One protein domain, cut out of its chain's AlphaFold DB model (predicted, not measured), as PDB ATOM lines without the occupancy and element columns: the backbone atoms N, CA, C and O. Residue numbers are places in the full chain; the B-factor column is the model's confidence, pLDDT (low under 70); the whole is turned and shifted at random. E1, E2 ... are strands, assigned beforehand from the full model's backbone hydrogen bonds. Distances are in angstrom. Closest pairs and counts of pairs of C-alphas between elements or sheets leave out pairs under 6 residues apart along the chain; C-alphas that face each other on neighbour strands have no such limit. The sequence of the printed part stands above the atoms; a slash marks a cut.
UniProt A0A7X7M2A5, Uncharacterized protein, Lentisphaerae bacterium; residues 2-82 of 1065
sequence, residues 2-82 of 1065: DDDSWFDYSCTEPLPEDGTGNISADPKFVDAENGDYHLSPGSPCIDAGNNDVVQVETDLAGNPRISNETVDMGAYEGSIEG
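Overview. This is residues 2 to 82 of the 1065 residues of an uncharacterized protein of Lentisphaerae bacterium (UniProt A0A7X7M2A5). This domain has little regular structure: a small two-stranded hairpin, E1 and E2, with long looping stretches before and after it. Residues 2 to 28 wind through a loop before the hairpin, and residues 40 to 82 loop back and forth after it. The printed part has 81 residues, with no named helix and two named strands, E1 then E2, in one antiparallel sheet; the class is all strand, though under half of the residues are in named elements. It is compact, with a radius of gyration of the C-alphas of 12.9 A, and elongated, spanning 44 by 27 by 19 A.

Along the chain. E1 is residues 29 to 31, 5.6 A long, beginning at C-alpha 29 (146.051, 95.915, 99.716). E2 is residues 36 to 39, 8.7 A long, ending at C-alpha 39 (149.870, 95.861, 102.577).

Arrangement. E1 and E2 form a hairpin with a tight link of 4 residues. They are antiparallel, with 148 degrees between their directions. C-alphas 31 and 36 face each other at 4.7 A. N 30 and O 38, 2.9 A apart, are within hydrogen-bond range.

Size, cuts and confidence. The C-alphas farthest apart, those of Asp 2 and Gly 82, are 46.4 A apart. The printed part has no cut. Mean pLDDT of the printed part is 87.3; residues 2 to 5 are under 70.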
ATOM      1  N   ASP A   2     154.785 127.927  87.544       42.03
ATOM      2  CA  ASP A   2     154.282 126.576  87.361       42.03
ATOM      3  C   ASP A   2     154.498 125.841  88.680       42.03
ATOM      4  O   ASP A   2     155.613 125.434  88.994       42.03
ATOM      5  N   ASP A   3     153.442 125.792  89.492       47.91
ATOM      6  CA  ASP A   3     153.341 124.890  90.636       47.91
ATOM      7  C   ASP A   3     152.773 123.562  90.116       47.91
ATOM      8  O   ASP A   3     151.615 123.221  90.364       47.91
ATOM      9  N   ASP A   4     153.575 122.835  89.339       56.69
ATOM     10  CA  ASP A   4     153.245 121.460  88.977       56.69
ATOM     11  C   ASP A   4     153.534 120.547  90.176       56.69
ATOM     12  O   ASP A   4     154.597 120.601  90.805       56.69
ATOM     13  N   SER A   5     152.550 119.719  90.526       66.44
ATOM     14  CA  SER A   5     152.725 118.649  91.509       66.44
ATOM     15  C   SER A   5     153.567 117.544  90.873       66.44
ATOM     16  O   SER A   5     153.268 117.106  89.767       66.44
ATOM     17  N   TRP A   6     154.617 117.099  91.557       75.81
ATOM     18  CA  TRP A   6     155.555 116.084  91.075       75.81
ATOM     19  C   TRP A   6     155.441 114.825  91.944       75.81
ATOM     20  O   TRP A   6     155.258 114.929  93.159       75.81
ATOM     21  N   PHE A   7     155.508 113.645  91.322       84.75
ATOM     22  CA  PHE A   7     155.436 112.350  92.003       84.75
ATOM     23  C   PHE A   7     156.841 111.819  92.260       84.75
ATOM     24  O   PHE A   7     157.590 111.625  91.314       84.75
ATOM     25  N   ASP A   8     157.174 111.513  93.507       89.69
ATOM     26  CA  ASP A   8     158.404 110.819  93.893       89.69
ATOM     27  C   ASP A   8     158.029 109.735  94.912       89.69
ATOM     28  O   ASP A   8     157.229 109.991  95.816       89.69
ATOM     29  N   TYR A   9     158.591 108.530  94.777       91.69
ATOM     30  CA  TYR A   9     158.330 107.378  95.652       91.69
ATOM     31  C   TYR A   9     156.831 107.126  95.905       91.69
ATOM     32  O   TYR A   9     156.390 106.950  97.043       91.69
ATOM     33  N   SER A  10     156.040 107.165  94.831       91.94
ATOM     34  CA  SER A  10     154.582 107.001  94.831       91.94
ATOM     35  C   SER A  10     154.149 105.774  94.021       91.94
ATOM     36  O   SER A  10     154.750 105.465  92.993       91.94
ATOM     37  N   CYS A  11     153.083 105.094  94.454       93.25
ATOM     38  CA  CYS A  11     152.507 103.952  93.738       93.25
ATOM     39  C   CYS A  11     151.190 104.354  93.055       93.25
ATOM     40  O   CYS A  11     150.236 104.712  93.743       93.25
ATOM     41  N   THR A  12     151.140 104.328  91.722       89.25
ATOM     42  CA  THR A  12     149.962 104.707  90.924       89.25
ATOM     43  C   THR A  12     150.006 104.089  89.525       89.25
ATOM     44  O   THR A  12     151.077 103.922  88.946       89.25
ATOM     45  N   GLU A  13     148.838 103.790  88.957       87.75
ATOM     46  CA  GLU A  13     148.677 103.418  87.550       87.75
ATOM     47  C   GLU A  13     147.877 104.525  86.831       87.75
ATOM     48  O   GLU A  13     146.796 104.882  87.303       87.75
ATOM     49  N   PRO A  14     148.392 105.122  85.736       88.56
ATOM     50  CA  PRO A  14     149.637 104.786  85.034       88.56
ATOM     51  C   PRO A  14     150.912 105.260  85.760       88.56
ATOM     52  O   PRO A  14     150.860 106.158  86.599       88.56
ATOM     53  N   LEU A  15     152.068 104.677  85.403       89.12
ATOM     54  CA  LEU A  15     153.382 105.097  85.911       89.12
ATOM     55  C   LEU A  15     153.677 106.557  85.498       89.12
ATOM     56  O   LEU A  15     153.626 106.841  84.299       89.12
ATOM     57  N   PRO A  16     154.023 107.469  86.427       88.06
ATOM     58  CA  PRO A  16     154.369 108.851  86.083       88.06
ATOM     59  C   PRO A  16     155.584 108.949  85.143       88.06
ATOM     60  O   PRO A  16     156.543 108.191  85.294       88.06
ATOM     61  N   GLU A  17     155.557 109.899  84.196       85.19
ATOM     62  CA  GLU A  17     156.641 110.099  83.210       85.19
ATOM     63  C   GLU A  17     157.936 110.650  83.834       85.19
ATOM     64  O   GLU A  17     159.029 110.322  83.373       85.19
ATOM     65  N   ASP A  18     157.809 111.445  84.902       82.81
ATOM     66  CA  ASP A  18     158.907 112.069  85.640       82.81
ATOM     67  C   ASP A  18     158.849 111.707  87.134       82.81
ATOM     68  O   ASP A  18     157.793 111.375  87.678       82.81
ATOM     69  N   GLY A  19     160.001 111.809  87.806       84.38
ATOM     70  CA  GLY A  19     160.144 111.541  89.238       84.38
ATOM     71  C   GLY A  19     160.844 110.222  89.573       84.38
ATOM     72  O   GLY A  19     160.946 109.302  88.762       84.38
ATOM     73  N   THR A  20     161.415 110.145  90.771       90.44
ATOM     74  CA  THR A  20     162.274 109.041  91.212       90.44
ATOM     75  C   THR A  20     161.495 108.044  92.060       90.44
ATOM     76  O   THR A  20     160.767 108.427  92.967       90.44
ATOM     77  N   GLY A  21     161.703 106.748  91.814       90.56
ATOM     78  CA  GLY A  21     161.226 105.685  92.702       90.56
ATOM     79  C   GLY A  21     159.725 105.393  92.631       90.56
ATOM     80  O   GLY A  21     159.234 104.698  93.505       90.56
ATOM     81  N   ASN A  22     158.995 105.893  91.628       93.50
ATOM     82  CA  ASN A  22     157.569 105.593  91.456       93.50
ATOM     83  C   ASN A  22     157.328 104.153  90.965       93.50
ATOM     84  O   ASN A  22     158.154 103.579  90.250       93.50
ATOM     85  N   ILE A  23     156.178 103.586  91.327       95.25
ATOM     86  CA  ILE A  23     155.757 102.211  91.019       95.25
ATOM     87  C   ILE A  23     154.358 102.242  90.388       95.25
ATOM     88  O   ILE A  23     153.527 103.050  90.782       95.25
ATOM     89  N   SER A  24     154.081 101.350  89.433       94.25
ATOM     90  CA  SER A  24     152.741 101.168  88.842       94.25
ATOM     91  C   SER A  24     152.200  99.745  88.951       94.25
ATOM     92  O   SER A  24     151.195  99.415  88.335       94.25
ATOM     93  N   ALA A  25     152.895  98.875  89.685       93.50
ATOM     94  CA  ALA A  25     152.390  97.551  90.015       93.50
ATOM     95  C   ALA A  25     151.353  97.657  91.143       93.50
ATOM     96  O   ALA A  25     151.513  98.492  92.031       93.50
ATOM     97  N   ASP A  26     150.337  96.790  91.119       91.44
ATOM     98  CA  ASP A  26     149.287  96.721  92.142       91.44
ATOM     99  C   ASP A  26     149.894  96.736  93.565       91.44
ATOM    100  O   ASP A  26     150.726  95.871  93.871       91.44
ATOM    101  N   PRO A  27     149.510  97.693  94.439       92.69
ATOM    102  CA  PRO A  27     150.005  97.788  95.811       92.69
ATOM    103  C   PRO A  27     149.597  96.600  96.695       92.69
ATOM    104  O   PRO A  27     150.122  96.471  97.799       92.69
ATOM    105  N   LYS A  28     148.711  95.708  96.237       91.81
ATOM    106  CA  LYS A  28     148.255  94.505  96.950       91.81
ATOM    107  C   LYS A  28     147.750  94.798  98.362       91.81
ATOM    108  O   LYS A  28     148.264  94.249  99.346       91.81
ATOM    109  N   PHE A  29     146.755  95.673  98.459       90.31
ATOM    110  CA  PHE A  29     146.051  95.915  99.716       90.31
ATOM    111  C   PHE A  29     145.338  94.653 100.215       90.31
ATOM    112  O   PHE A  29     144.942  93.804  99.419       90.31
ATOM    113  N   VAL A  30     145.189  94.535 101.535       84.38
ATOM    114  CA  VAL A  30     144.529  93.392 102.183       84.38
ATOM    115  C   VAL A  30     143.046  93.322 101.814       84.38
ATOM    116  O   VAL A  30     142.578  92.252 101.440       84.38
ATOM    117  N   ASP A  31     142.319  94.442 101.891       80.19
ATOM    118  CA  ASP A  31     140.899  94.525 101.528       80.19
ATOM    119  C   ASP A  31     140.501  95.980 101.217       80.19
ATOM    120  O   ASP A  31     139.859  96.672 102.013       80.19
ATOM    121  N   ALA A  32     140.930  96.482 100.055       83.38
ATOM    122  CA  ALA A  32     140.679  97.870  99.660       83.38
ATOM    123  C   ALA A  32     139.179  98.200  99.541       83.38
ATOM    124  O   ALA A  32     138.781  99.327  99.834       83.38
ATOM    125  N   GLU A  33     138.349  97.228  99.151       77.38
ATOM    126  CA  GLU A  33     136.901  97.402  98.976       77.38
ATOM    127  C   GLU A  33     136.195  97.695 100.310       77.38
ATOM    128  O   GLU A  33     135.270  98.508 100.356       77.38
ATOM    129  N   ASN A  34     136.693  97.127 101.415       75.50
ATOM    130  CA  ASN A  34     136.182  97.371 102.769       75.50
ATOM    131  C   ASN A  34     137.032  98.361 103.590       75.50
ATOM    132  O   ASN A  34     136.785  98.560 104.784       75.50
ATOM    133  N   GLY A  35     138.002  99.027 102.956       78.50
ATOM    134  CA  GLY A  35     138.825 100.077 103.559       78.50
ATOM    135  C   GLY A  35     140.029  99.594 104.378       78.50
ATOM    136  O   GLY A  35     140.617 100.403 105.101       78.50
ATOM    137  N   ASP A  36     140.419  98.320 104.273       85.12
ATOM    138  CA  ASP A  36     141.672  97.804 104.836       85.12
ATOM    139  C   ASP A  36     142.817  97.964 103.823       85.12
ATOM    140  O   ASP A  36     143.097  97.098 102.987       85.12
ATOM    141  N   TYR A  37     143.486  99.115 103.904       89.56
ATOM    142  CA  TYR A  37     144.615  99.471 103.043       89.56
ATOM    143  C   TYR A  37     145.979  99.048 103.616       89.56
ATOM    144  O   TYR A  37     147.007  99.593 103.206       89.56
ATOM    145  N   HIS A  38     146.029  98.105 104.566       90.50
ATOM    146  CA  HIS A  38     147.304  97.475 104.918       90.50
ATOM    147  C   HIS A  38     147.870  96.713 103.713       90.50
ATOM    148  O   HIS A  38     147.128  96.230 102.855       90.50
ATOM    149  N   LEU A  39     149.195  96.589 103.648       90.62
ATOM    150  CA  LEU A  39     149.870  95.861 102.577       90.62
ATOM    151  C   LEU A  39     149.873  94.356 102.875       90.62
ATOM    152  O   LEU A  39     150.156  93.920 103.995       90.62
ATOM    153  N   SER A  40     149.578  93.540 101.868       87.38
ATOM    154  CA  SER A  40     149.729  92.084 101.961       87.38
ATOM    155  C   SER A  40     151.190  91.650 101.739       87.38
ATOM    156  O   SER A  40     151.968  92.371 101.099       87.38
ATOM    157  N   PRO A  41     151.610  90.469 102.241       86.12
ATOM    158  CA  PRO A  41     152.952  89.944 101.994       86.12
ATOM    159  C   PRO A  41     153.296  89.875 100.497       86.12
ATOM    160  O   PRO A  41     152.618  89.223  99.703       86.12
ATOM    161  N   GLY A  42     154.391  90.532 100.102       86.75
ATOM    162  CA  GLY A  42     154.835  90.593  98.704       86.75
ATOM    163  C   GLY A  42     154.192  91.708  97.874       86.75
ATOM    164  O   GLY A  42     154.248  91.647  96.638       86.75
ATOM    165  N   SER A  43     153.573  92.697  98.522       93.06
ATOM    166  CA  SER A  43     153.299  94.003  97.922       93.06
ATOM    167  C   SER A  43     154.594  94.651  97.398       93.06
ATOM    168  O   SER A  43     155.622  94.581  98.077       93.06
ATOM    169  N   PRO A  44     154.572  95.292  96.214       94.25
ATOM    170  CA  PRO A  44     155.712  96.053  95.703       94.25
ATOM    171  C   PRO A  44     155.969  97.349  96.489       94.25
ATOM    172  O   PRO A  44     157.004  97.977  96.287       94.25
ATOM    173  N   CYS A  45     155.042  97.759  97.360       95.06
ATOM    174  CA  CYS A  45     155.130  98.989  98.147       95.06
ATOM    175  C   CYS A  45     155.875  98.819  99.478       95.06
ATOM    176  O   CYS A  45     156.154  99.824 100.132       95.06
ATOM    177  N   ILE A  46     156.195  97.580  99.862       93.56
ATOM    178  CA  ILE A  46     156.955  97.269 101.079       93.56
ATOM    179  C   ILE A  46     158.432  97.617 100.871       93.56
ATOM    180  O   ILE A  46     159.013  97.266  99.843       93.56
ATOM    181  N   ASP A  47     159.029  98.292 101.851       93.62
ATOM    182  CA  ASP A  47     160.412  98.769 101.909       93.62
ATOM    183  C   ASP A  47     160.818  99.594 100.666       93.62
ATOM    184  O   ASP A  47     161.973  99.575 100.232       93.62
ATOM    185  N   ALA A  48     159.858 100.292 100.047       94.50
ATOM    186  CA  ALA A  48     160.031 100.916  98.733       94.50
ATOM    187  C   ALA A  48     159.986 102.453  98.747       94.50
ATOM    188  O   ALA A  48     160.306 103.078  97.737       94.50
ATOM    189  N   GLY A  49     159.584 103.076  99.855       92.88
ATOM    190  CA  GLY A  49     159.457 104.524 100.000       92.88
ATOM    191  C   GLY A  49     160.772 105.244 100.334       92.88
ATOM    192  O   GLY A  49     161.859 104.670 100.327       92.88
ATOM    193  N   ASN A  50     160.680 106.546 100.624       94.00
ATOM    194  CA  ASN A  50     161.835 107.395 100.934       94.00
ATOM    195  C   ASN A  50     161.847 107.851 102.403       94.00
ATOM    196  O   ASN A  50     161.015 108.651 102.830       94.00
ATOM    197  N   ASN A  51     162.849 107.405 103.163       94.62
ATOM    198  CA  ASN A  51     163.008 107.752 104.579       94.62
ATOM    199  C   ASN A  51     163.180 109.257 104.835       94.62
ATOM    200  O   ASN A  51     162.767 109.745 105.885       94.62
ATOM    201  N   ASP A  52     163.779 110.001 103.899       92.25
ATOM    202  CA  ASP A  52     164.112 111.420 104.089       92.25
ATOM    203  C   ASP A  52     162.866 112.319 104.157       92.25
ATOM    204  O   ASP A  52     162.940 113.447 104.655       92.25
ATOM    205  N   VAL A  53     161.717 111.834 103.672       89.62
ATOM    206  CA  VAL A  53     160.446 112.576 103.675       89.62
ATOM    207  C   VAL A  53     159.505 112.164 104.811       89.62
ATOM    208  O   VAL A  53     158.433 112.751 104.962       89.62
ATOM    209  N   VAL A  54     159.897 111.200 105.650       90.69
ATOM    210  CA  VAL A  54     159.098 110.748 106.795       90.69
ATOM    211  C   VAL A  54     159.126 111.796 107.910       90.69
ATOM    212  O   VAL A  54     160.170 112.101 108.480       90.69
ATOM    213  N   GLN A  55     157.958 112.350 108.244       93.06
ATOM    214  CA  GLN A  55     157.811 113.398 109.269       93.06
ATOM    215  C   GLN A  55     157.160 112.916 110.572       93.06
ATOM    216  O   GLN A  55     157.041 113.689 111.524       93.06
ATOM    217  N   VAL A  56     156.717 111.660 110.620       92.62
ATOM    218  CA  VAL A  56     156.006 111.063 111.756       92.62
ATOM    219  C   VAL A  56     156.752 109.835 112.264       92.62
ATOM    220  O   VAL A  56     157.377 109.122 111.487       92.62
ATOM    221  N   GLU A  57     156.705 109.595 113.575       93.00
ATOM    222  CA  GLU A  57     157.414 108.466 114.197       93.00
ATOM    223  C   GLU A  57     156.681 107.132 114.013       93.00
ATOM    224  O   GLU A  57     157.317 106.081 114.064       93.00
ATOM    225  N   THR A  58     155.364 107.164 113.787       93.19
ATOM    226  CA  THR A  58     154.527 105.971 113.621       93.19
ATOM    227  C   THR A  58     153.603 106.071 112.413       93.19
ATOM    228  O   THR A  58     153.211 107.171 112.020       93.19
ATOM    229  N   ASP A  59     153.250 104.921 111.846       91.62
ATOM    230  CA  ASP A  59     152.220 104.761 110.820       91.62
ATOM    231  C   ASP A  59     150.793 104.894 111.400       91.62
ATOM    232  O   ASP A  59     150.604 105.196 112.586       91.62
ATOM    233  N   LEU A  60     149.770 104.675 110.565       89.31
ATOM    234  CA  LEU A  60     148.365 104.767 110.979       89.31
ATOM    235  C   LEU A  60     147.922 103.636 111.935       89.31
ATOM    236  O   LEU A  60     146.952 103.814 112.673       89.31
ATOM    237  N   ALA A  61     148.642 102.511 111.974       84.38
ATOM    238  CA  ALA A  61     148.435 101.414 112.921       84.38
ATOM    239  C   ALA A  61     149.205 101.607 114.249       84.38
ATOM    240  O   ALA A  61     149.014 100.844 115.199       84.38
ATOM    241  N   GLY A  62     150.039 102.648 114.347       86.06
ATOM    242  CA  GLY A  62     150.881 102.941 115.507       86.06
ATOM    243  C   GLY A  62     152.215 102.184 115.528       86.06
ATOM    244  O   GLY A  62     152.938 102.269 116.524       86.06
ATOM    245  N   ASN A  63     152.562 101.468 114.456       86.88
ATOM    246  CA  ASN A  63     153.879 100.859 114.268       86.88
ATOM    247  C   ASN A  63     154.914 101.946 113.956       86.88
ATOM    248  O   ASN A  63     154.540 102.978 113.403       86.88
ATOM    249  N   PRO A  64     156.209 101.765 114.271       91.88
ATOM    250  CA  PRO A  64     157.251 102.690 113.825       91.88
ATOM    251  C   PRO A  64     157.160 102.934 112.316       91.88
ATOM    252  O   PRO A  64     157.052 101.975 111.567       91.88
ATOM    253  N   ARG A  65     157.222 104.194 111.864       93.06
ATOM    254  CA  ARG A  65     157.035 104.538 110.441       93.06
ATOM    255  C   ARG A  65     158.201 104.124 109.537       93.06
ATOM    256  O   ARG A  65     158.092 104.249 108.333       93.06
ATOM    257  N   ILE A  66     159.325 103.714 110.115       93.19
ATOM    258  CA  ILE A  66     160.446 103.124 109.383       93.19
ATOM    259  C   ILE A  66     160.769 101.809 110.083       93.19
ATOM    260  O   ILE A  66     161.288 101.804 111.207       93.19
ATOM    261  N   SER A  67     160.459 100.708 109.417       84.94
ATOM    262  CA  SER A  67     160.840  99.346 109.775       84.94
ATOM    263  C   SER A  67     161.828  98.814 108.735       84.94
ATOM    264  O   SER A  67     162.015  99.422 107.694       84.94
ATOM    265  N   ASN A  68     162.566  97.743 109.049       86.31
ATOM    266  CA  ASN A  68     163.503  97.090 108.111       86.31
ATOM    267  C   ASN A  68     164.433  98.026 107.298       86.31
ATOM    268  O   ASN A  68     164.840  97.708 106.187       86.31
ATOM    269  N   GLU A  69     164.840  99.147 107.898       91.44
ATOM    270  CA  GLU A  69     165.697 100.188 107.311       91.44
ATOM    271  C   GLU A  69     165.032 101.117 106.275       91.44
ATOM    272  O   GLU A  69     165.612 102.177 106.037       91.44
ATOM    273  N   THR A  70     163.848 100.821 105.717       93.44
ATOM    274  CA  THR A  70     163.187 101.644 104.675       93.44
ATOM    275  C   THR A  70     161.676 101.746 104.895       93.44
ATOM    276  O   THR A  70     161.039 100.748 105.166       93.44
ATOM    277  N   VAL A  71     161.105 102.945 104.748       94.50
ATOM    278  CA  VAL A  71     159.660 103.200 104.860       94.50
ATOM    279  C   VAL A  71     158.860 102.557 103.724       94.50
ATOM    280  O   VAL A  71     159.272 102.612 102.564       94.50
ATOM    281  N   ASP A  72     157.665 102.057 104.017       94.62
ATOM    282  CA  ASP A  72     156.717 101.569 103.012       94.62
ATOM    283  C   ASP A  72     155.978 102.722 102.311       94.62
ATOM    284  O   ASP A  72     155.636 103.745 102.922       94.62
ATOM    285  N   MET A  73     155.647 102.554 101.027       92.69
ATOM    286  CA  MET A  73     154.777 103.500 100.317       92.69
ATOM    287  C   MET A  73     153.317 103.321 100.754       92.69
ATOM    288  O   MET A  73     152.719 102.274 100.529       92.69
ATOM    289  N   GLY A  74     152.724 104.364 101.340       90.50
ATOM    290  CA  GLY A  74     151.338 104.347 101.824       90.50
ATOM    291  C   GLY A  74     151.199 104.868 103.256       90.50
ATOM    292  O   GLY A  74     152.107 105.499 103.792       90.50
ATOM    293  N   ALA A  75     150.042 104.649 103.879       91.00
ATOM    294  CA  ALA A  75     149.764 105.108 105.247       91.00
ATOM    295  C   ALA A  75     150.207 104.118 106.344       91.00
ATOM    296  O   ALA A  75     150.205 104.474 107.526       91.00
ATOM    297  N   TYR A  76     150.571 102.899 105.949       91.69
ATOM    298  CA  TYR A  76     150.891 101.777 106.823       91.69
ATOM    299  C   TYR A  76     152.324 101.304 106.588       91.69
ATOM    300  O   TYR A  76     152.837 101.436 105.478       91.69
ATOM    301  N   GLU A  77     152.949 100.789 107.643       90.81
ATOM    302  CA  GLU A  77     154.288 100.213 107.638       90.81
ATOM    303  C   GLU A  77     154.229  98.707 107.922       90.81
ATOM    304  O   GLU A  77     153.670  98.263 108.929       90.81
ATOM    305  N   GLY A  78     154.887  97.934 107.066       85.00
ATOM    306  CA  GLY A  78     154.966  96.486 107.089       85.00
ATOM    307  C   GLY A  78     153.805  95.805 106.367       85.00
ATOM    308  O   GLY A  78     152.705  96.338 106.211       85.00
ATOM    309  N   SER A  79     154.040  94.550 105.977       82.69
ATOM    310  CA  SER A  79     152.946  93.651 105.622       82.69
ATOM    311  C   SER A  79     152.226  93.156 106.865       82.69
ATOM    312  O   SER A  79     152.849  92.932 107.907       82.69
ATOM    313  N   ILE A  80     150.949  92.837 106.722       79.62
ATOM    314  CA  ILE A  80     150.230  92.137 107.776       79.62
ATOM    315  C   ILE A  80     150.767  90.701 107.983       79.62
ATOM    316  O   ILE A  80     150.929  89.941 107.027       79.62
ATOM    317  N   GLU A  81     151.065  90.319 109.233       75.94
ATOM    318  CA  GLU A  81     151.420  88.940 109.610       75.94
ATOM    319  C   GLU A  81     150.165  88.176 110.076       75.94
ATOM    320  O   GLU A  81     149.617  88.463 111.143       75.94
ATOM    321  N   GLY A  82     149.715  87.180 109.304       81.88
ATOM    322  CA  GLY A  82     148.574  86.326 109.660       81.88
ATOM    323  C   GLY A  82     147.813  85.774 108.453       81.88
ATOM    324  O   GLY A  82     148.222  85.977 107.314       81.88
TER     325      GLY A  82